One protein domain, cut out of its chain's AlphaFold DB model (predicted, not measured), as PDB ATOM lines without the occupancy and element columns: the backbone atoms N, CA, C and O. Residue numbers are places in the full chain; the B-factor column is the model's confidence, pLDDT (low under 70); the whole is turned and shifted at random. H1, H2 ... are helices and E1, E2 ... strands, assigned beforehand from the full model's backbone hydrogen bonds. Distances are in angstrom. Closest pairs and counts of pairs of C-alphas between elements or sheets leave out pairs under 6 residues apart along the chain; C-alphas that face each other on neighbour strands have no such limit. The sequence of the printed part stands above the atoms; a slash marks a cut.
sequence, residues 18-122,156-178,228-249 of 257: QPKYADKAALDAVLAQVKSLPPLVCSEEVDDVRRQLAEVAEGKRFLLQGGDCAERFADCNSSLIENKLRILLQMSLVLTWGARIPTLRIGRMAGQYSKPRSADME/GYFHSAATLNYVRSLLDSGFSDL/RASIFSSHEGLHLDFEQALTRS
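Overview. This is residues 18 to 122, 156 to 178 and 228 to 249 of the 257 residues of the protein "Aro-8 protein" of Symbiodinium sp. KB8 (UniProt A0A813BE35). A small parallel sheet of three strands, E1, E2 and E3, has the long helix H3 over one face and H2 over the other. H4 passes the sheet with only a grazing contact and packs on part of H3, while H1 and H5 sit side by side as a pair toward one end of the long axis. The printed part has 150 residues, with five named helices and three named strands in the order H1 H2 E1 H3 E2 H4 E3 H5; the sheet's order is E1 E2 E3, and the class is mostly helix. The whole is compact, with a radius of gyration of the C-alphas of 17.1 A, yet elongated in outline, spanning 54 by 33 by 33 A.

Arrangement. E2, residues 103 to 108, is the inner strand, parallel to its neighbours E1, residues 62 to 67, and E3, residues 232 to 234. N 64 and O 104 are 2.8 A apart, and N 107 and O 232 2.7 A, both within hydrogen-bond range. H3, residues 78 to 99, is on the sheet at a height of 9.1 A, over E1 and E2 and along the strands, at 22 degrees to E1 on the local plane. E1, H3 and E2 form a strand-helix-strand unit, two parallel neighbour strands with a helix between, and its crossover is right-handed. H2, residues 43 to 57, is on the opposite face at a height of 9.7 A, slantwise to the strands at 52 degrees to E2 on the local plane; it lies over E1 and E2, and only just over E3, with 3 C-alphas. This gives three layers, helices on both faces of a sheet. H4, residues 156 to 172, only grazes the sheet with residues 160 to 168. Residues 78 to 85 of H3 touch H4 at a steep tilt of 57 degrees; the closest C-alphas, of Ile 81 and Thr 163, are 7.5 A apart. Residues 31 to 35 of H1, residues 24 to 36, touch H5, residues 240 to 246, at a shallow tilt of 31 degrees, the same way; the closest C-alphas, of Lys 35 and Ala 245, are 4.8 A apart. In the five helices every O i to N i+4 pair is within hydrogen-bond range.

Along the chain. H3 measures 31.2 A from first to last C-alpha, H4 24.3 A, H2 21.0 A, H1 18.5 A, E1 16.7 A and E2 15.8 A; H5 and E3 are shorter, 9.8 A and 6.9 A. H1 begins at C-alpha 24 (134.780, 82.514, 153.487), E1 at C-alpha 62 (129.892, 105.401, 116.979), and H5 ends at C-alpha 246 (139.446, 86.650, 136.185).

Size, cuts and confidence. The two farthest C-alphas, of Asp 23 and Arg 100, are 54.0 A apart. Residues 123 to 155 and 179 to 227 are not printed; the gaps are 23.2 A and 9.7 A. Of the links printed whole, none is long. The pLDDT is under 70 at residues 174, 176 to 178 and 228.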
ATOM      1  N   GLN A  18     129.338  94.683 147.884       96.12
ATOM      2  CA  GLN A  18     129.897  93.334 147.968       96.12
ATOM      3  C   GLN A  18     128.976  92.414 148.792       96.12
ATOM      4  O   GLN A  18     128.482  92.827 149.850       96.12
ATOM      5  N   PRO A  19     128.719  91.179 148.333       94.62
ATOM      6  CA  PRO A  19     127.916  90.218 149.079       94.62
ATOM      7  C   PRO A  19     128.622  89.743 150.353       94.62
ATOM      8  O   PRO A  19     129.847  89.694 150.442       94.62
ATOM      9  N   LYS A  20     127.823  89.352 151.350       93.94
ATOM     10  CA  LYS A  20     128.309  88.753 152.599       93.94
ATOM     11  C   LYS A  20     128.092  87.246 152.542       93.94
ATOM     12  O   LYS A  20     126.974  86.780 152.748       93.94
ATOM     13  N   TYR A  21     129.152  86.502 152.256       95.50
ATOM     14  CA  TYR A  21     129.132  85.041 152.277       95.50
ATOM     15  C   TYR A  21     129.315  84.516 153.705       95.50
ATOM     16  O   TYR A  21     130.142  85.034 154.454       95.50
ATOM     17  N   ALA A  22     128.543  83.493 154.079       95.50
ATOM     18  CA  ALA A  22     128.620  82.887 155.411       95.50
ATOM     19  C   ALA A  22     129.922  82.094 155.617       95.50
ATOM     20  O   ALA A  22     130.495  82.120 156.704       95.50
ATOM     21  N   ASP A  23     130.397  81.424 154.565       96.44
ATOM     22  CA  ASP A  23     131.629  80.641 154.569       96.44
ATOM     23  C   ASP A  23     132.663  81.269 153.626       96.44
ATOM     24  O   ASP A  23     132.574  81.182 152.397       96.44
ATOM     25  N   LYS A  24     133.668  81.913 154.224       96.12
ATOM     26  CA  LYS A  24     134.780  82.514 153.487       96.12
ATOM     27  C   LYS A  24     135.698  81.465 152.854       96.12
ATOM     28  O   LYS A  24     136.203  81.705 151.764       96.12
ATOM     29  N   ALA A  25     135.901  80.316 153.497       98.00
ATOM     30  CA  ALA A  25     136.752  79.266 152.946       98.00
ATOM     31  C   ALA A  25     136.119  78.656 151.687       98.00
ATOM     32  O   ALA A  25     136.821  78.408 150.707       98.00
ATOM     33  N   ALA A  26     134.791  78.489 151.679       98.12
ATOM     34  CA  ALA A  26     134.052  78.080 150.486       98.12
ATOM     35  C   ALA A  26     134.178  79.105 149.345       98.12
ATOM     36  O   ALA A  26     134.401  78.716 148.197       98.12
ATOM     37  N   LEU A  27     134.089  80.404 149.653       98.25
ATOM     38  CA  LEU A  27     134.312  81.468 148.670       98.25
ATOM     39  C   LEU A  27     135.725  81.419 148.083       98.25
ATOM     40  O   LEU A  27     135.878  81.370 146.863       98.25
ATOM     41  N   ASP A  28     136.746  81.389 148.937       98.31
ATOM     42  CA  ASP A  28     138.146  81.361 148.512       98.31
ATOM     43  C   ASP A  28     138.445  80.113 147.658       98.31
ATOM     44  O   ASP A  28     139.159  80.201 146.655       98.31
ATOM     45  N   ALA A  29     137.841  78.963 147.989       98.56
ATOM     46  CA  ALA A  29     137.953  77.736 147.204       98.56
ATOM     47  C   ALA A  29     137.344  77.876 145.798       98.56
ATOM     48  O   ALA A  29     137.978  77.479 144.819       98.56
ATOM     49  N   VAL A  30     136.149  78.467 145.669       98.75
ATOM     50  CA  VAL A  30     135.527  78.703 144.354       98.75
ATOM     51  C   VAL A  30     136.325  79.719 143.539       98.75
ATOM     52  O   VAL A  30     136.573  79.499 142.354       98.75
ATOM     53  N   LEU A  31     136.789  80.807 144.152       98.56
ATOM     54  CA  LEU A  31     137.604  81.810 143.463       98.56
ATOM     55  C   LEU A  31     138.936  81.230 142.975       98.56
ATOM     56  O   LEU A  31     139.393  81.581 141.886       98.56
ATOM     57  N   ALA A  32     139.548  80.317 143.735       98.44
ATOM     58  CA  ALA A  32     140.738  79.593 143.298       98.44
ATOM     59  C   ALA A  32     140.459  78.709 142.071       98.44
ATOM     60  O   ALA A  32     141.296  78.655 141.169       98.44
ATOM     61  N   GLN A  33     139.282  78.074 142.004       98.44
ATOM     62  CA  GLN A  33     138.848  77.337 140.812       98.44
ATOM     63  C   GLN A  33     138.627  78.280 139.626       98.44
ATOM     64  O   GLN A  33     139.211  78.071 138.573       98.44
ATOM     65  N   VAL A  34     137.869  79.367 139.787       98.31
ATOM     66  CA  VAL A  34     137.651  80.355 138.709       98.31
ATOM     67  C   VAL A  34     138.979  80.920 138.192       98.31
ATOM     68  O   VAL A  34     139.164  81.102 136.988       98.31
ATOM     69  N   LYS A  35     139.946  81.150 139.084       97.62
ATOM     70  CA  LYS A  35     141.283  81.627 138.719       97.62
ATOM     71  C   LYS A  35     142.083  80.624 137.882       97.62
ATOM     72  O   LYS A  35     142.908  81.055 137.079       97.62
ATOM     73  N   SER A  36     141.877  79.318 138.059       97.00
ATOM     74  CA  SER A  36     142.576  78.294 137.269       97.00
ATOM     75  C   SER A  36     141.941  78.043 135.899       97.00
ATOM     76  O   SER A  36     142.580  77.430 135.045       97.00
ATOM     77  N   LEU A  37     140.717  78.528 135.667       97.44
ATOM     78  CA  LEU A  37     140.024  78.385 134.389       97.44
ATOM     79  C   LEU A  37     140.562  79.362 133.320       97.44
ATOM     80  O   LEU A  37     141.097  80.432 133.661       97.44
ATOM     81  N   PRO A  38     140.407  79.021 132.021       96.81
ATOM     82  CA  PRO A  38     140.791  79.894 130.914       96.81
ATOM     83  C   PRO A  38     140.129  81.280 130.988       96.81
ATOM     84  O   PRO A  38     138.993  81.394 131.460       96.81
ATOM     85  N   PRO A  39     140.786  82.346 130.507       95.50
ATOM     86  CA  PRO A  39     140.145  83.652 130.410       95.50
ATOM     87  C   PRO A  39     138.981  83.624 129.404       95.50
ATOM     88  O   PRO A  39     138.982  82.852 128.448       95.50
ATOM     89  N   LEU A  40     137.982  84.484 129.621       96.31
ATOM     90  CA  LEU A  40     136.813  84.597 128.736       96.31
ATOM     91  C   LEU A  40     137.142  85.314 127.407       96.31
ATOM     92  O   LEU A  40     136.544  85.025 126.368       96.31
ATOM     93  N   VAL A  41     138.116  86.227 127.442       95.31
ATOM     94  CA  VAL A  41     138.603  87.031 126.308       95.31
ATOM     95  C   VAL A  41     140.133  87.063 126.302       95.31
ATOM     96  O   VAL A  41     140.746  86.872 127.356       95.31
ATOM     97  N   CYS A  42     140.752  87.298 125.146       91.56
ATOM     98  CA  CYS A  42     142.203  87.472 125.033       91.56
ATOM     99  C   CYS A  42     142.621  88.955 125.062       91.56
ATOM    100  O   CYS A  42     141.792  89.858 124.923       91.56
ATOM    101  N   SER A  43     143.915  89.221 125.264       91.56
ATOM    102  CA  SER A  43     144.474  90.582 125.316       91.56
ATOM    103  C   SER A  43     144.275  91.348 124.012       91.56
ATOM    104  O   SER A  43     143.954  92.532 124.033       91.56
ATOM    105  N   GLU A  44     144.404  90.664 122.881       90.69
ATOM    106  CA  GLU A  44     144.311  91.261 121.552       90.69
ATOM    107  C   GLU A  44     142.884  91.754 121.262       90.69
ATOM    108  O   GLU A  44     142.707  92.819 120.670       90.69
ATOM    109  N   GLU A  45     141.860  91.027 121.732       92.31
ATOM    110  CA  GLU A  45     140.458  91.466 121.670       92.31
ATOM    111  C   GLU A  45     140.245  92.749 122.491       92.31
ATOM    112  O   GLU A  45     139.541  93.662 122.056       92.31
ATOM    113  N   VAL A  46     140.876  92.850 123.666       94.94
ATOM    114  CA  VAL A  46     140.797  94.043 124.524       94.94
ATOM    115  C   VAL A  46     141.500  95.238 123.875       94.94
ATOM    116  O   VAL A  46     140.960  96.349 123.887       94.94
ATOM    117  N   ASP A  47     142.667  95.026 123.267       93.94
ATOM    118  CA  ASP A  47     143.402  96.070 122.551       93.94
ATOM    119  C   ASP A  47     142.649  96.559 121.304       93.94
ATOM    120  O   ASP A  47     142.656  97.760 121.009       93.94
ATOM    121  N   ASP A  48     141.933  95.672 120.605       94.31
ATOM    122  CA  ASP A  48     141.039  96.059 119.511       94.31
ATOM    123  C   ASP A  48     139.900  96.963 120.008       94.31
ATOM    124  O   ASP A  48     139.705  98.061 119.475       94.31
ATOM    125  N   VAL A  49     139.205  96.580 121.085       96.25
ATOM    126  CA  VAL A  49     138.169  97.434 121.695       96.25
ATOM    127  C   VAL A  49     138.750  98.780 122.108       96.25
ATOM    128  O   VAL A  49     138.149  99.818 121.832       96.25
ATOM    129  N   ARG A  50     139.934  98.795 122.731       97.38
ATOM    130  CA  ARG A  50     140.599 100.030 123.162       97.38
ATOM    131  C   ARG A  50     140.906 100.954 121.985       97.38
ATOM    132  O   ARG A  50     140.638 102.152 122.073       97.38
ATOM    133  N   ARG A  51     141.430 100.413 120.882       97.06
ATOM    134  CA  ARG A  51     141.669 101.169 119.645       97.06
ATOM    135  C   ARG A  51     140.362 101.733 119.085       97.06
ATOM    136  O   ARG A  51     140.295 102.920 118.781       97.06
ATOM    137  N   GLN A  52     139.312 100.918 118.997       97.06
ATOM    138  CA  GLN A  52     138.012 101.365 118.491       97.06
ATOM    139  C   GLN A  52     137.353 102.411 119.406       97.06
ATOM    140  O   GLN A  52     136.710 103.330 118.908       97.06
ATOM    141  N   LEU A  53     137.533 102.329 120.728       98.25
ATOM    142  CA  LEU A  53     137.073 103.355 121.670       98.25
ATOM    143  C   LEU A  53     137.839 104.678 121.518       98.25
ATOM    144  O   LEU A  53     137.237 105.739 121.676       98.25
ATOM    145  N   ALA A  54     139.128 104.643 121.169       98.44
ATOM    146  CA  ALA A  54     139.873 105.858 120.835       98.44
ATOM    147  C   ALA A  54     139.290 106.544 119.587       98.44
ATOM    148  O   ALA A  54     139.060 107.751 119.596       98.44
ATOM    149  N   GLU A  55     138.930 105.773 118.553       97.88
ATOM    150  CA  GLU A  55     138.222 106.305 117.379       97.88
ATOM    151  C   GLU A  55     136.856 106.909 117.743       97.88
ATOM    152  O   GLU A  55     136.459 107.919 117.159       97.88
ATOM    153  N   VAL A  56     136.139 106.325 118.713       98.00
ATOM    154  CA  VAL A  56     134.883 106.896 119.232       98.00
ATOM    155  C   VAL A  56     135.136 108.251 119.893       98.00
ATOM    156  O   VAL A  56     134.425 109.211 119.600       98.00
ATOM    157  N   ALA A  57     136.163 108.358 120.740       98.31
ATOM    158  CA  ALA A  57     136.526 109.614 121.399       98.31
ATOM    159  C   ALA A  57     136.929 110.718 120.402       98.31
ATOM    160  O   ALA A  57     136.690 111.897 120.652       98.31
ATOM    161  N   GLU A  58     137.491 110.337 119.255       98.06
ATOM    162  CA  GLU A  58     137.856 111.242 118.158       98.06
ATOM    163  C   GLU A  58     136.695 111.552 117.191       98.06
ATOM    164  O   GLU A  58     136.884 112.286 116.220       98.06
ATOM    165  N   GLY A  59     135.501 110.989 117.409       96.94
ATOM    166  CA  GLY A  59     134.337 111.179 116.534       96.94
ATOM    167  C   GLY A  59     134.406 110.423 115.200       96.94
ATOM    168  O   GLY A  59     133.623 110.698 114.294       96.94
ATOM    169  N   LYS A  60     135.328 109.461 115.065       96.31
ATOM    170  CA  LYS A  60     135.520 108.634 113.858       96.31
ATOM    171  C   LYS A  60     134.682 107.352 113.865       96.31
ATOM    172  O   LYS A  60     134.587 106.684 112.840       96.31
ATOM    173  N   ARG A  61     134.087 107.000 115.007       95.94
ATOM    174  CA  ARG A  61     133.267 105.797 115.204       95.94
ATOM    175  C   ARG A  61     132.123 106.078 116.181       95.94
ATOM    176  O   ARG A  61     132.258 106.897 117.081       95.94
ATOM    177  N   PHE A  62     131.003 105.379 116.028       97.00
ATOM    178  CA  PHE A  62     129.892 105.401 116.979       97.00
ATOM    179  C   PHE A  62     129.955 104.194 117.929       97.00
ATOM    180  O   PHE A  62     130.252 103.086 117.486       97.00
ATOM    181  N   LEU A  63     129.652 104.366 119.218       97.62
ATOM    182  CA  LEU A  63     129.536 103.255 120.173       97.62
ATOM    183  C   LEU A  63     128.069 102.844 120.335       97.62
ATOM    184  O   LEU A  63     127.248 103.624 120.813       97.62
ATOM    185  N   LEU A  64     127.758 101.592 120.005       97.56
ATOM    186  CA  LEU A  64     126.504 100.942 120.365       97.56
ATOM    187  C   LEU A  64     126.770  99.922 121.472       97.56
ATOM    188  O   LEU A  64     127.360  98.871 121.216       97.56
ATOM    189  N   GLN A  65     126.285 100.210 122.680       97.94
ATOM    190  CA  GLN A  65     126.302  99.271 123.797       97.94
ATOM    191  C   GLN A  65     124.878  98.928 124.235       97.94
ATOM    192  O   GLN A  65     124.080  99.823 124.510       97.94
ATOM    193  N   GLY A  66     124.546  97.641 124.314       95.69
ATOM    194  CA  GLY A  66     123.191  97.212 124.654       95.69
ATOM    195  C   GLY A  66     123.089  95.731 124.992       95.69
ATOM    196  O   GLY A  66     123.956  94.937 124.644       95.69
ATOM    197  N   GLY A  67     122.034  95.355 125.703       93.00
ATOM    198  CA  GLY A  67     121.791  93.985 126.141       93.00
ATOM    199  C   GLY A  67     120.985  93.970 127.430       93.00
ATOM    200  O   GLY A  67     120.264  94.928 127.722       93.00
ATOM    201  N   ASP A  68     121.116  92.895 128.198       87.44
ATOM    202  CA  ASP A  68     120.261  92.692 129.362       87.44
ATOM    203  C   ASP A  68     120.607  93.662 130.487       87.44
ATOM    204  O   ASP A  68     121.755  94.082 130.678       87.44
ATOM    205  N   CYS A  69     119.582  93.990 131.278       89.75
ATOM    206  CA  CYS A  69     119.815  94.633 132.556       89.75
ATOM    207  C   CYS A  69     120.581  93.654 133.448       89.75
ATOM    208  O   CYS A  69     121.728  93.937 133.773       89.75
ATOM    209  N   ALA A  70     119.979  92.522 133.817       89.38
ATOM    210  CA  ALA A  70     120.626  91.409 134.509       89.38
ATOM    211  C   ALA A  70     120.440  90.151 133.665       89.38
ATOM    212  O   ALA A  70     119.302  89.846 133.306       89.38
ATOM    213  N   GLU A  71     121.515  89.431 133.375       93.62
ATOM    214  CA  GLU A  71     121.392  88.103 132.785       93.62
ATOM    215  C   GLU A  71     120.905  87.114 133.850       93.62
ATOM    216  O   GLU A  71     121.259  87.224 135.028       93.62
ATOM    217  N   ARG A  72     120.097  86.137 133.430       94.12
ATOM    218  CA  ARG A  72     119.736  84.978 134.252       94.12
ATOM    219  C   ARG A  72     120.402  83.731 133.691       94.12
ATOM    220  O   ARG A  72     120.545  83.611 132.477       94.12
ATOM    221  N   PHE A  73     120.762  82.772 134.540       95.75
ATOM    222  CA  PHE A  73     121.337  81.504 134.070       95.75
ATOM    223  C   PHE A  73     120.364  80.750 133.156       95.75
ATOM    224  O   PHE A  73     120.759  80.253 132.104       95.75
ATOM    225  N   ALA A  74     119.068  80.786 133.481       92.88
ATOM    226  CA  ALA A  74     118.006  80.214 132.652       92.88
ATOM    227  C   ALA A  74     117.880  80.861 131.256       92.88
ATOM    228  O   ALA A  74     117.349  80.234 130.340       92.88
ATOM    229  N   ASP A  75     118.378  82.091 131.081       89.44
ATOM    230  CA  ASP A  75     118.329  82.810 129.804       89.44
ATOM    231  C   ASP A  75     119.543  82.511 128.904       89.44
ATOM    232  O   ASP A  75     119.605  83.007 127.777       89.44
ATOM    233  N   CYS A  76     120.488  81.671 129.354       93.81
ATOM    234  CA  CYS A  76     121.568  81.126 128.528       93.81
ATOM    235  C   CYS A  76     121.008  80.098 127.528       93.81
ATOM    236  O   CYS A  76     121.225  78.890 127.617       93.81
ATOM    237  N   ASN A  77     120.231  80.606 126.578       94.19
ATOM    238  CA  ASN A  77     119.457  79.868 125.597       94.19
ATOM    239  C   ASN A  77     119.757  80.422 124.201       94.19
ATOM    240  O   ASN A  77     119.800  81.639 124.007       94.19
ATOM    241  N   SER A  78     119.906  79.533 123.217       92.88
ATOM    242  CA  SER A  78     120.249  79.904 121.840       92.88
ATOM    243  C   SER A  78     119.316  80.965 121.256       92.88
ATOM    244  O   SER A  78     119.784  81.976 120.740       92.88
ATOM    245  N   SER A  79     118.001  80.790 121.405       90.31
ATOM    246  CA  SER A  79     117.006  81.704 120.837       90.31
ATOM    247  C   SER A  79     117.090  83.114 121.429       90.31
ATOM    248  O   SER A  79     117.006  84.097 120.692       90.31
ATOM    249  N   LEU A  80     117.306  83.233 122.744       92.00
ATOM    250  CA  LEU A  80     117.424  84.521 123.428       92.00
ATOM    251  C   LEU A  80     118.727  85.231 123.055       92.00
ATOM    252  O   LEU A  80     118.709  86.427 122.756       92.00
ATOM    253  N   ILE A  81     119.835  84.489 123.007       92.50
ATOM    254  CA  ILE A  81     121.136  85.018 122.586       92.50
ATOM    255  C   ILE A  81     121.055  85.505 121.135       92.50
ATOM    256  O   ILE A  81     121.415  86.646 120.848       92.50
ATOM    257  N   GLU A  82     120.506  84.701 120.223       90.69
ATOM    258  CA  GLU A  82     120.331  85.092 118.824       90.69
ATOM    259  C   GLU A  82     119.452  86.333 118.672       90.69
ATOM    260  O   GLU A  82     119.816  87.255 117.943       90.69
ATOM    261  N   ASN A  83     118.307  86.391 119.357       88.12
ATOM    262  CA  ASN A  83     117.421  87.552 119.301       88.12
ATOM    263  C   ASN A  83     118.154  88.830 119.745       88.12
ATOM    264  O   ASN A  83     118.048  89.861 119.078       88.12
ATOM    265  N   LYS A  84     118.954  88.751 120.815       90.50
ATOM    266  CA  LYS A  84     119.776  89.865 121.309       90.50
ATOM    267  C   LYS A  84     120.805  90.315 120.269       90.50
ATOM    268  O   LYS A  84     120.927  91.513 120.004       90.50
ATOM    269  N   LEU A  85     121.506  89.371 119.640       89.50
ATOM    270  CA  LEU A  85     122.471  89.678 118.583       89.50
ATOM    271  C   LEU A  85     121.795  90.307 117.358       89.50
ATOM    272  O   LEU A  85     122.312  91.291 116.835       89.50
ATOM    273  N   ARG A  86     120.625  89.809 116.927       86.12
ATOM    274  CA  ARG A  86     119.870  90.401 115.804       86.12
ATOM    275  C   ARG A  86     119.524  91.858 116.081       86.12
ATOM    276  O   ARG A  86     119.775  92.697 115.225       86.12
ATOM    277  N   ILE A  87     119.028  92.169 117.279       87.25
ATOM    278  CA  ILE A  87     118.690  93.547 117.664       87.25
ATOM    279  C   ILE A  87     119.936  94.445 117.626       87.25
ATOM    280  O   ILE A  87     119.897  95.526 117.036       87.25
ATOM    281  N   LEU A  88     121.063  93.998 118.191       90.12
ATOM    282  CA  LEU A  88     122.317  94.764 118.164       90.12
ATOM    283  C   LEU A  88     122.828  95.003 116.734       90.12
ATOM    284  O   LEU A  88     123.254  96.112 116.404       90.12
ATOM    285  N   LEU A  89     122.763  93.988 115.869       87.25
ATOM    286  CA  LEU A  89     123.169  94.100 114.467       87.25
ATOM    287  C   LEU A  89     122.242  95.037 113.681       87.25
ATOM    288  O   LEU A  89     122.731  95.899 112.952       87.25
ATOM    289  N   GLN A  90     120.925  94.935 113.883       82.56
ATOM    290  CA  GLN A  90     119.920  95.823 113.287       82.56
ATOM    291  C   GLN A  90     120.162  97.285 113.647       82.56
ATOM    292  O   GLN A  90     120.281  98.138 112.766       82.56
ATOM    293  N   MET A  91     120.270  97.578 114.945       88.12
ATOM    294  CA  MET A  91     120.521  98.934 115.430       88.12
ATOM    295  C   MET A  91     121.830  99.478 114.862       88.12
ATOM    296  O   MET A  91     121.882 100.610 114.388       88.12
ATOM    297  N   SER A  92     122.882  98.658 114.858       88.94
ATOM    298  CA  SER A  92     124.174  99.063 114.322       88.94
ATOM    299  C   SER A  92     124.127  99.389 112.832       88.94
ATOM    300  O   SER A  92     124.801 100.328 112.408       88.94
ATOM    301  N   LEU A  93     123.359  98.638 112.044       83.31
ATOM    302  CA  LEU A  93     123.220  98.883 110.614       83.31
ATOM    303  C   LEU A  93     122.576 100.251 110.353       83.31
ATOM    304  O   LEU A  93     123.111 101.051 109.586       83.31
ATOM    305  N   VAL A  94     121.479 100.544 111.057       83.81
ATOM    306  CA  VAL A  94     120.775 101.834 110.980       83.81
ATOM    307  C   VAL A  94     121.686 102.988 111.408       83.81
ATOM    308  O   VAL A  94     121.768 103.999 110.711       83.81
ATOM    309  N   LEU A  95     122.409 102.834 112.521       89.88
ATOM    310  CA  LEU A  95     123.337 103.850 113.029       89.88
ATOM    311  C   LEU A  95     124.497 104.101 112.061       89.88
ATOM    312  O   LEU A  95     124.809 105.253 111.775       89.88
ATOM    313  N   THR A  96     125.091 103.042 111.509       86.75
ATOM    314  CA  THR A  96     126.179 103.148 110.521       86.75
ATOM    315  C   THR A  96     125.705 103.879 109.263       86.75
ATOM    316  O   THR A  96     126.404 104.754 108.753       86.75
ATOM    317  N   TRP A  97     124.495 103.576 108.782       83.75
ATOM    318  CA  TRP A  97     123.911 104.264 107.631       83.75
ATOM    319  C   TRP A  97     123.642 105.744 107.913       83.75
ATOM    320  O   TRP A  97     124.028 106.603 107.118       83.75
ATOM    321  N   GLY A  98     123.004 106.049 109.046       87.38
ATOM    322  CA  GLY A  98     122.617 107.412 109.408       87.38
ATOM    323  C   GLY A  98     123.808 108.310 109.745       87.38
ATOM    324  O   GLY A  98     123.865 109.447 109.287       87.38
ATOM    325  N   ALA A  99     124.771 107.795 110.511       90.56
ATOM    326  CA  ALA A  99     125.936 108.555 110.958       90.56
ATOM    327  C   ALA A  99     127.074 108.586 109.925       90.56
ATOM    328  O   ALA A  99     127.979 109.406 110.052       90.56
ATOM    329  N   ARG A 100     127.045 107.702 108.913       89.62
ATOM    330  CA  ARG A 100     128.093 107.560 107.881       89.62
ATOM    331  C   ARG A 100     129.498 107.311 108.453       89.62
ATOM    332  O   ARG A 100     130.494 107.589 107.794       89.62
ATOM    333  N   ILE A 101     129.563 106.739 109.653       91.25
ATOM    334  CA  ILE A 101     130.786 106.303 110.333       91.25
ATOM    335  C   ILE A 101     130.601 104.869 110.855       91.25
ATOM    336  O   ILE A 101     129.462 104.452 111.088       91.25
ATOM    337  N   PRO A 102     131.683 104.092 111.047       91.25
ATOM    338  CA  PRO A 102     131.601 102.748 111.613       91.25
ATOM    339  C   PRO A 102     130.947 102.729 113.001       91.25
ATOM    340  O   PRO A 102     130.979 103.718 113.731       91.25
ATOM    341  N   THR A 103     130.411 101.572 113.400       93.00
ATOM    342  CA  THR A 103     129.860 101.352 114.748       93.00
ATOM    343  C   THR A 103     130.652 100.266 115.487       93.00
ATOM    344  O   THR A 103     130.744  99.140 115.000       93.00
ATOM    345  N   LEU A 104     131.187 100.584 116.671       95.31
ATOM    346  CA  LEU A 104     131.673  99.618 117.667       95.31
ATOM    347  C   LEU A 104     130.465  99.014 118.391       95.31
ATOM    348  O   LEU A 104     129.626  99.752 118.905       95.31
ATOM    349  N   ARG A 105     130.374  97.682 118.433       96.38
ATOM    350  CA  ARG A 105     129.248  96.948 119.026       96.38
ATOM    351  C   ARG A 105     129.696  96.249 120.301       96.38
ATOM    352  O   ARG A 105     130.566  95.383 120.249       96.38
ATOM    353  N   ILE A 106     129.074  96.595 121.421       97.56
ATOM    354  CA  ILE A 106     129.345  95.982 122.720       97.56
ATOM    355  C   ILE A 106     128.038  95.440 123.312       97.56
ATOM    356  O   ILE A 106     127.085  96.168 123.580       97.56
ATOM    357  N   GLY A 107     127.987  94.137 123.531       96.75
ATOM    358  CA  GLY A 107     126.915  93.459 124.231       96.75
ATOM    359  C   GLY A 107     127.024  93.614 125.742       96.75
ATOM    360  O   GLY A 107     128.083  93.378 126.317       96.75
ATOM    361  N   ARG A 108     125.914  93.923 126.411       97.25
ATOM    362  CA  ARG A 108     125.732  93.598 127.834       97.25
ATOM    363  C   ARG A 108     125.312  92.134 127.918       97.25
ATOM    364  O   ARG A 108     124.118  91.820 127.861       97.25
ATOM    365  N   MET A 109     126.304  91.254 127.874       95.75
ATOM    366  CA  MET A 109     126.123  89.807 127.819       95.75
ATOM    367  C   MET A 109     127.375  89.073 128.299       95.75
ATOM    368  O   MET A 109     128.463  89.644 128.259       95.75
ATOM    369  N   ALA A 110     127.211  87.801 128.657       96.75
ATOM    370  CA  ALA A 110     128.273  86.915 129.118       96.75
ATOM    371  C   ALA A 110     129.048  87.439 130.338       96.75
ATOM    372  O   ALA A 110     130.278  87.391 130.371       96.75
ATOM    373  N   GLY A 111     128.325  87.955 131.332       96.25
ATOM    374  CA  GLY A 111     128.932  88.393 132.592       96.25
ATOM    375  C   GLY A 111     128.068  89.329 133.431       96.25
ATOM    376  O   GLY A 111     128.408  89.630 134.574       96.25
ATOM    377  N   GLN A 112     126.919  89.785 132.925       96.62
ATOM    378  CA  GLN A 112     126.043  90.752 133.591       96.62
ATOM    379  C   GLN A 112     125.142  90.077 134.648       96.62
ATOM    380  O   GLN A 112     123.937  90.318 134.727       96.62
ATOM    381  N   TYR A 113     125.744  89.242 135.496       97.75
ATOM    382  CA  TYR A 113     125.075  88.428 136.516       97.75
ATOM    383  C   TYR A 113     125.118  89.033 137.923       97.75
ATOM    384  O   TYR A 113     124.560  88.452 138.847       97.75
ATOM    385  N   SER A 114     125.761  90.184 138.122       96.88
ATOM    386  CA  SER A 114     125.785  90.897 139.408       96.88
ATOM    387  C   SER A 114     124.980  92.193 139.330       96.88
ATOM    388  O   SER A 114     124.958  92.862 138.291       96.88
ATOM    389  N   LYS A 115     124.296  92.538 140.429       95.00
ATOM    390  CA  LYS A 115     123.431  93.716 140.521       95.00
ATOM    391  C   LYS A 115     123.593  94.504 141.817       95.00
ATOM    392  O   LYS A 115     123.493  93.917 142.897       95.00
ATOM    393  N   PRO A 116     123.759  95.840 141.733       95.69
ATOM    394  CA  PRO A 116     123.729  96.681 142.916       95.69
ATOM    395  C   PRO A 116     122.289  96.802 143.420       95.69
ATOM    396  O   PRO A 116     121.330  96.746 142.645       95.69
ATOM    397  N   ARG A 117     122.128  96.986 144.732       95.06
ATOM    398  CA  ARG A 117     120.823  97.155 145.378       95.06
ATOM    399  C   ARG A 117     120.843  98.337 146.334       95.06
ATOM    400  O   ARG A 117     121.830  98.582 147.026       95.06
ATOM    401  N   SER A 118     119.723  99.051 146.384       92.31
ATOM    402  CA  SER A 118     119.533 100.180 147.300       92.31
ATOM    403  C   SER A 118     119.433  99.745 148.765       92.31
ATOM    404  O   SER A 118     119.732 100.539 149.648       92.31
ATOM    405  N   ALA A 119     119.022  98.499 149.021       93.44
ATOM    406  CA  ALA A 119     118.892  97.921 150.355       93.44
ATOM    407  C   ALA A 119     119.426  96.480 150.378       93.44
ATOM    408  O   ALA A 119     119.365  95.776 149.370       93.44
ATOM    409  N   ASP A 120     119.930  96.041 151.534       92.94
ATOM    410  CA  ASP A 120     120.432  94.672 151.729       92.94
ATOM    411  C   ASP A 120     119.309  93.633 151.820       92.94
ATOM    412  O   ASP A 120     119.511  92.479 151.447       92.94
ATOM    413  N   MET A 121     118.121  94.046 152.263       94.31
ATOM    414  CA  MET A 121     116.952  93.193 152.471       94.31
ATOM    415  C   MET A 121     115.766  93.710 151.653       94.31
ATOM    416  O   MET A 121     115.649  94.916 151.430       94.31
ATOM    417  N   GLU A 122     114.884  92.813 151.228       94.12
ATOM    418  CA  GLU A 122     113.612  93.134 150.586       94.12
ATOM    419  C   GLU A 122     112.473  92.313 151.198       94.12
ATOM    420  O   GLU A 122     112.674  91.191 151.662       94.12
ATOM    421  N   GLY A 156     128.335  81.227 136.957       98.38
ATOM    422  CA  GLY A 156     128.408  82.463 136.180       98.38
ATOM    423  C   GLY A 156     129.541  82.463 135.165       98.38
ATOM    424  O   GLY A 156     129.325  82.842 134.013       98.38
ATOM    425  N   TYR A 157     130.719  81.954 135.537       98.69
ATOM    426  CA  TYR A 157     131.818  81.744 134.595       98.69
ATOM    427  C   TYR A 157     131.408  80.821 133.436       98.69
ATOM    428  O   TYR A 157     131.573  81.191 132.273       98.69
ATOM    429  N   PHE A 158     130.832  79.649 133.723       98.62
ATOM    430  CA  PHE A 158     130.480  78.688 132.672       98.62
ATOM    431  C   PHE A 158     129.356  79.182 131.755       98.62
ATOM    432  O   PHE A 158     129.436  78.975 130.544       98.62
ATOM    433  N   HIS A 159     128.352  79.889 132.283       98.62
ATOM    434  CA  HIS A 159     127.318  80.515 131.451       98.62
ATOM    435  C   HIS A 159     127.893  81.640 130.578       98.62
ATOM    436  O   HIS A 159     127.524  81.767 129.408       98.62
ATOM    437  N   SER A 160     128.851  82.409 131.107       98.44
ATOM    438  CA  SER A 160     129.573  83.431 130.340       98.44
ATOM    439  C   SER A 160     130.381  82.804 129.201       98.44
ATOM    440  O   SER A 160     130.269  83.229 128.052       98.44
ATOM    441  N   ALA A 161     131.133  81.740 129.491       98.38
ATOM    442  CA  ALA A 161     131.920  81.009 128.500       98.38
ATOM    443  C   ALA A 161     131.036  80.383 127.409       98.38
ATOM    444  O   ALA A 161     131.327  80.527 126.221       98.38
ATOM    445  N   ALA A 162     129.927  79.741 127.793       98.25
ATOM    446  CA  ALA A 162     128.968  79.159 126.855       98.25
ATOM    447  C   ALA A 162     128.341  80.226 125.945       98.25
ATOM    448  O   ALA A 162     128.278  80.041 124.727       98.25
ATOM    449  N   THR A 163     127.942  81.364 126.521       97.56
ATOM    450  CA  THR A 163     127.383  82.496 125.773       97.56
ATOM    451  C   THR A 163     128.401  83.049 124.779       97.56
ATOM    452  O   THR A 163     128.082  83.160 123.598       97.56
ATOM    453  N   LEU A 164     129.638  83.336 125.204       96.75
ATOM    454  CA  LEU A 164     130.687  83.847 124.311       96.75
ATOM    455  C   LEU A 164     131.021  82.873 123.188       96.75
ATOM    456  O   LEU A 164     131.126  83.285 122.035       96.75
ATOM    457  N   ASN A 165     131.160  81.586 123.505       96.12
ATOM    458  CA  ASN A 165     131.428  80.562 122.504       96.12
ATOM    459  C   ASN A 165     130.311  80.505 121.452       96.12
ATOM    460  O   ASN A 165     130.587  80.492 120.252       96.12
ATOM    461  N   TYR A 166     129.049  80.532 121.891       95.31
ATOM    462  CA  TYR A 166     127.909  80.525 120.979       95.31
ATOM    463  C   TYR A 166     127.852  81.795 120.122       95.31
ATOM    464  O   TYR A 166     127.688  81.709 118.908       95.31
ATOM    465  N   VAL A 167     128.059  82.970 120.727       93.56
ATOM    466  CA  VAL A 167     128.104  84.256 120.014       93.56
ATOM    467  C   VAL A 167     129.199  84.251 118.947       93.56
ATOM    468  O   VAL A 167     128.911  84.573 117.797       93.56
ATOM    469  N   ARG A 168     130.427  83.842 119.289       91.88
ATOM    470  CA  ARG A 168     131.547  83.754 118.335       91.88
ATOM    471  C   ARG A 168     131.212  82.811 117.174       91.88
ATOM    472  O   ARG A 168     131.295  83.214 116.017       91.88
ATOM    473  N   SER A 169     130.709  81.611 117.475       90.69
ATOM    474  CA  SER A 169     130.294  80.644 116.449       90.69
ATOM    475  C   SER A 169     129.185  81.179 115.534       90.69
ATOM    476  O   SER A 169     129.202  80.922 114.328       90.69
ATOM    477  N   LEU A 170     128.221  81.931 116.071       87.44
ATOM    478  CA  LEU A 170     127.180  82.563 115.263       87.44
ATOM    479  C   LEU A 170     127.771  83.618 114.327       87.44
ATOM    480  O   LEU A 170     127.491  83.595 113.127       87.44
ATOM    481  N   LEU A 171     128.606  84.517 114.846       84.62
ATOM    482  CA  LEU A 171     129.202  85.587 114.047       84.62
ATOM    483  C   LEU A 171     130.061  85.042 112.896       84.62
ATOM    484  O   LEU A 171     129.983  85.593 111.797       84.62
ATOM    485  N   ASP A 172     130.760  83.924 113.115       81.25
ATOM    486  CA  ASP A 172     131.576  83.246 112.098       81.25
ATOM    487  C   ASP A 172     130.762  82.420 111.087       81.25
ATOM    488  O   ASP A 172     131.185  82.247 109.943       81.25
ATOM    489  N   SER A 173     129.573  81.934 111.462       74.94
ATOM    490  CA  SER A 173     128.718  81.089 110.603       74.94
ATOM    491  C   SER A 173     127.851  81.865 109.599       74.94
ATOM    492  O   SER A 173     126.978  81.290 108.947       74.94
ATOM    493  N   GLY A 174     128.070  83.177 109.452       67.25
ATOM    494  CA  GLY A 174     127.283  84.034 108.559       67.25
ATOM    495  C   GLY A 174     125.949  84.496 109.154       67.25
ATOM    496  O   GLY A 174     125.107  85.034 108.438       67.25
ATOM    497  N   PHE A 175     125.737  84.342 110.468       70.25
ATOM    498  CA  PHE A 175     124.603  84.962 111.172       70.25
ATOM    499  C   PHE A 175     124.595  86.489 111.020       70.25
ATOM    500  O   PHE A 175     123.534  87.112 110.987       70.25
ATOM    501  N   SER A 176     125.787  87.080 110.917       63.78
ATOM    502  CA  SER A 176     125.986  88.512 110.718       63.78
ATOM    503  C   SER A 176     125.811  88.971 109.265       63.78
ATOM    504  O   SER A 176     125.936  90.167 109.006       63.78
ATOM    505  N   ASP A 177     125.478  88.067 108.331       66.88
ATOM    506  CA  ASP A 177     125.247  88.426 106.934       66.88
ATOM    507  C   ASP A 177     124.054  89.384 106.810       66.88
ATOM    508  O   ASP A 177     122.881  89.015 106.954       66.88
ATOM    509  N   LEU A 178     124.382  90.636 106.497       61.84
ATOM    510  CA  LEU A 178     123.436  91.726 106.312       61.84
ATOM    511  C   LEU A 178     122.442  91.453 105.177       61.84
ATOM    512  O   LEU A 178     121.355  92.019 105.200       61.84
ATOM    513  N   ARG A 228     131.867  89.867 108.430       63.34
ATOM    514  CA  ARG A 228     132.159  89.556 109.838       63.34
ATOM    515  C   ARG A 228     131.926  90.771 110.723       63.34
ATOM    516  O   ARG A 228     132.815  91.591 110.936       63.34
ATOM    517  N   ALA A 229     130.714  90.895 111.252       72.12
ATOM    518  CA  ALA A 229     130.453  91.876 112.298       72.12
ATOM    519  C   ALA A 229     131.048  91.390 113.628       72.12
ATOM    520  O   ALA A 229     130.591  90.389 114.171       72.12
ATOM    521  N   SER A 230     132.016  92.114 114.188       84.94
ATOM    522  CA  SER A 230     132.487  91.861 115.555       84.94
ATOM    523  C   SER A 230     131.500  92.420 116.584       84.94
ATOM    524  O   SER A 230     130.992  93.539 116.427       84.94
ATOM    525  N   ILE A 231     131.244  91.648 117.644       92.75
ATOM    526  CA  ILE A 231     130.520  92.073 118.848       92.75
ATOM    527  C   ILE A 231     131.367  91.678 120.057       92.75
ATOM    528  O   ILE A 231     131.729  90.514 120.200       92.75
ATOM    529  N   PHE A 232     131.654  92.645 120.924       96.31
ATOM    530  CA  PHE A 232     132.396  92.434 122.171       96.31
ATOM    531  C   PHE A 232     131.441  92.290 123.354       96.31
ATOM    532  O   PHE A 232     130.299  92.734 123.269       96.31
ATOM    533  N   SER A 233     131.882  91.702 124.465       97.00
ATOM    534  CA  SER A 233     131.096  91.636 125.702       97.00
ATOM    535  C   SER A 233     131.466  92.747 126.681       97.00
ATOM    536  O   SER A 233     132.531  93.359 126.616       97.00
ATOM    537  N   SER A 234     130.548  93.023 127.598       98.00
ATOM    538  CA  SER A 234     130.742  93.928 128.720       98.00
ATOM    539  C   SER A 234     129.778  93.578 129.841       98.00
ATOM    540  O   SER A 234     128.655  93.120 129.604       98.00
ATOM    541  N   HIS A 235     130.194  93.891 131.057       98.06
ATOM    542  CA  HIS A 235     129.373  93.840 132.254       98.06
ATOM    543  C   HIS A 235     129.839  94.915 133.236       98.06
ATOM    544  O   HIS A 235     130.855  95.582 133.043       98.06
ATOM    545  N   GLU A 236     129.059  95.111 134.289       98.06
ATOM    546  CA  GLU A 236     129.448  95.954 135.415       98.06
ATOM    547  C   GLU A 236     130.436  95.189 136.308       98.06
ATOM    548  O   GLU A 236     130.054  94.171 136.887       98.06
ATOM    549  N   GLY A 237     131.676  95.678 136.440       96.69
ATOM    550  CA  GLY A 237     132.714  95.101 137.308       96.69
ATOM    551  C   GLY A 237     132.405  95.288 138.797       96.69
ATOM    552  O   GLY A 237     133.030  96.103 139.472       96.69
ATOM    553  N   LEU A 238     131.384  94.582 139.283       97.38
ATOM    554  CA  LEU A 238     130.762  94.807 140.587       97.38
ATOM    555  C   LEU A 238     131.253  93.829 141.655       97.38
ATOM    556  O   LEU A 238     131.529  94.242 142.778       97.38
ATOM    557  N   HIS A 239     131.342  92.537 141.334       97.81
ATOM    558  CA  HIS A 239     131.769  91.515 142.289       97.81
ATOM    559  C   HIS A 239     133.298  91.408 142.283       97.81
ATOM    560  O   HIS A 239     133.871  90.555 141.607       97.81
ATOM    561  N   LEU A 240     133.980  92.264 143.043       98.12
ATOM    562  CA  LEU A 240     135.419  92.501 142.877       98.12
ATOM    563  C   LEU A 240     136.289  91.268 143.138       98.12
ATOM    564  O   LEU A 240     137.318  91.105 142.488       98.12
ATOM    565  N   ASP A 241     135.867  90.359 144.021       97.81
ATOM    566  CA  ASP A 241     136.571  89.087 144.204       97.81
ATOM    567  C   ASP A 241     136.565  88.224 142.923       97.81
ATOM    568  O   ASP A 241     137.569  87.590 142.597       97.81
ATOM    569  N   PHE A 242     135.460  88.240 142.169       98.25
ATOM    570  CA  PHE A 242     135.294  87.499 140.917       98.25
ATOM    571  C   PHE A 242     136.071  88.167 139.780       98.25
ATOM    572  O   PHE A 242     136.810  87.495 139.063       98.25
ATOM    573  N   GLU A 243     136.001  89.499 139.684       98.31
ATOM    574  CA  GLU A 243     136.800  90.278 138.725       98.31
ATOM    575  C   GLU A 243     138.308  90.069 138.954       98.31
ATOM    576  O   GLU A 243     139.072  89.812 138.019       98.31
ATOM    577  N   GLN A 244     138.749  90.090 140.218       97.62
ATOM    578  CA  GLN A 244     140.130  89.783 140.588       97.62
ATOM    579  C   GLN A 244     140.507  88.356 140.167       97.62
ATOM    580  O   GLN A 244     141.605  88.141 139.648       97.62
ATOM    581  N   ALA A 245     139.619  87.379 140.381       97.62
ATOM    582  CA  ALA A 245     139.852  85.991 139.996       97.62
ATOM    583  C   ALA A 245     139.940  85.794 138.476       97.62
ATOM    584  O   ALA A 245     140.585  84.841 138.052       97.62
ATOM    585  N   LEU A 246     139.369  86.683 137.655       97.00
ATOM    586  CA  LEU A 246     139.446  86.650 136.185       97.00
ATOM    587  C   LEU A 246     140.499  87.588 135.578       97.00
ATOM    588  O   LEU A 246     140.796  87.488 134.390       97.00
ATOM    589  N   THR A 247     141.140  88.436 136.379       96.44
ATOM    590  CA  THR A 247     142.237  89.294 135.917       96.44
ATOM    591  C   THR A 247     143.486  88.456 135.602       96.44
ATOM    592  O   THR A 247     143.873  87.577 136.379       96.44
ATOM    593  N   ARG A 248     144.127  88.699 134.451       92.19
ATOM    594  CA  ARG A 248     145.318  87.970 133.972       92.19
ATOM    595  C   ARG A 248     146.406  88.946 133.526       92.19
ATOM    596  O   ARG A 248     146.104  90.069 133.134       92.19
ATOM    597  N   SER A 249     147.665  88.507 133.570       88.00
ATOM    598  CA  SER A 249     148.758  89.226 132.905       88.00
ATOM    599  C   SER A 249     148.760  88.879 131.418       88.00
ATOM    600  O   SER A 249     148.669  87.696 131.081       88.00
TER     601      SER A 249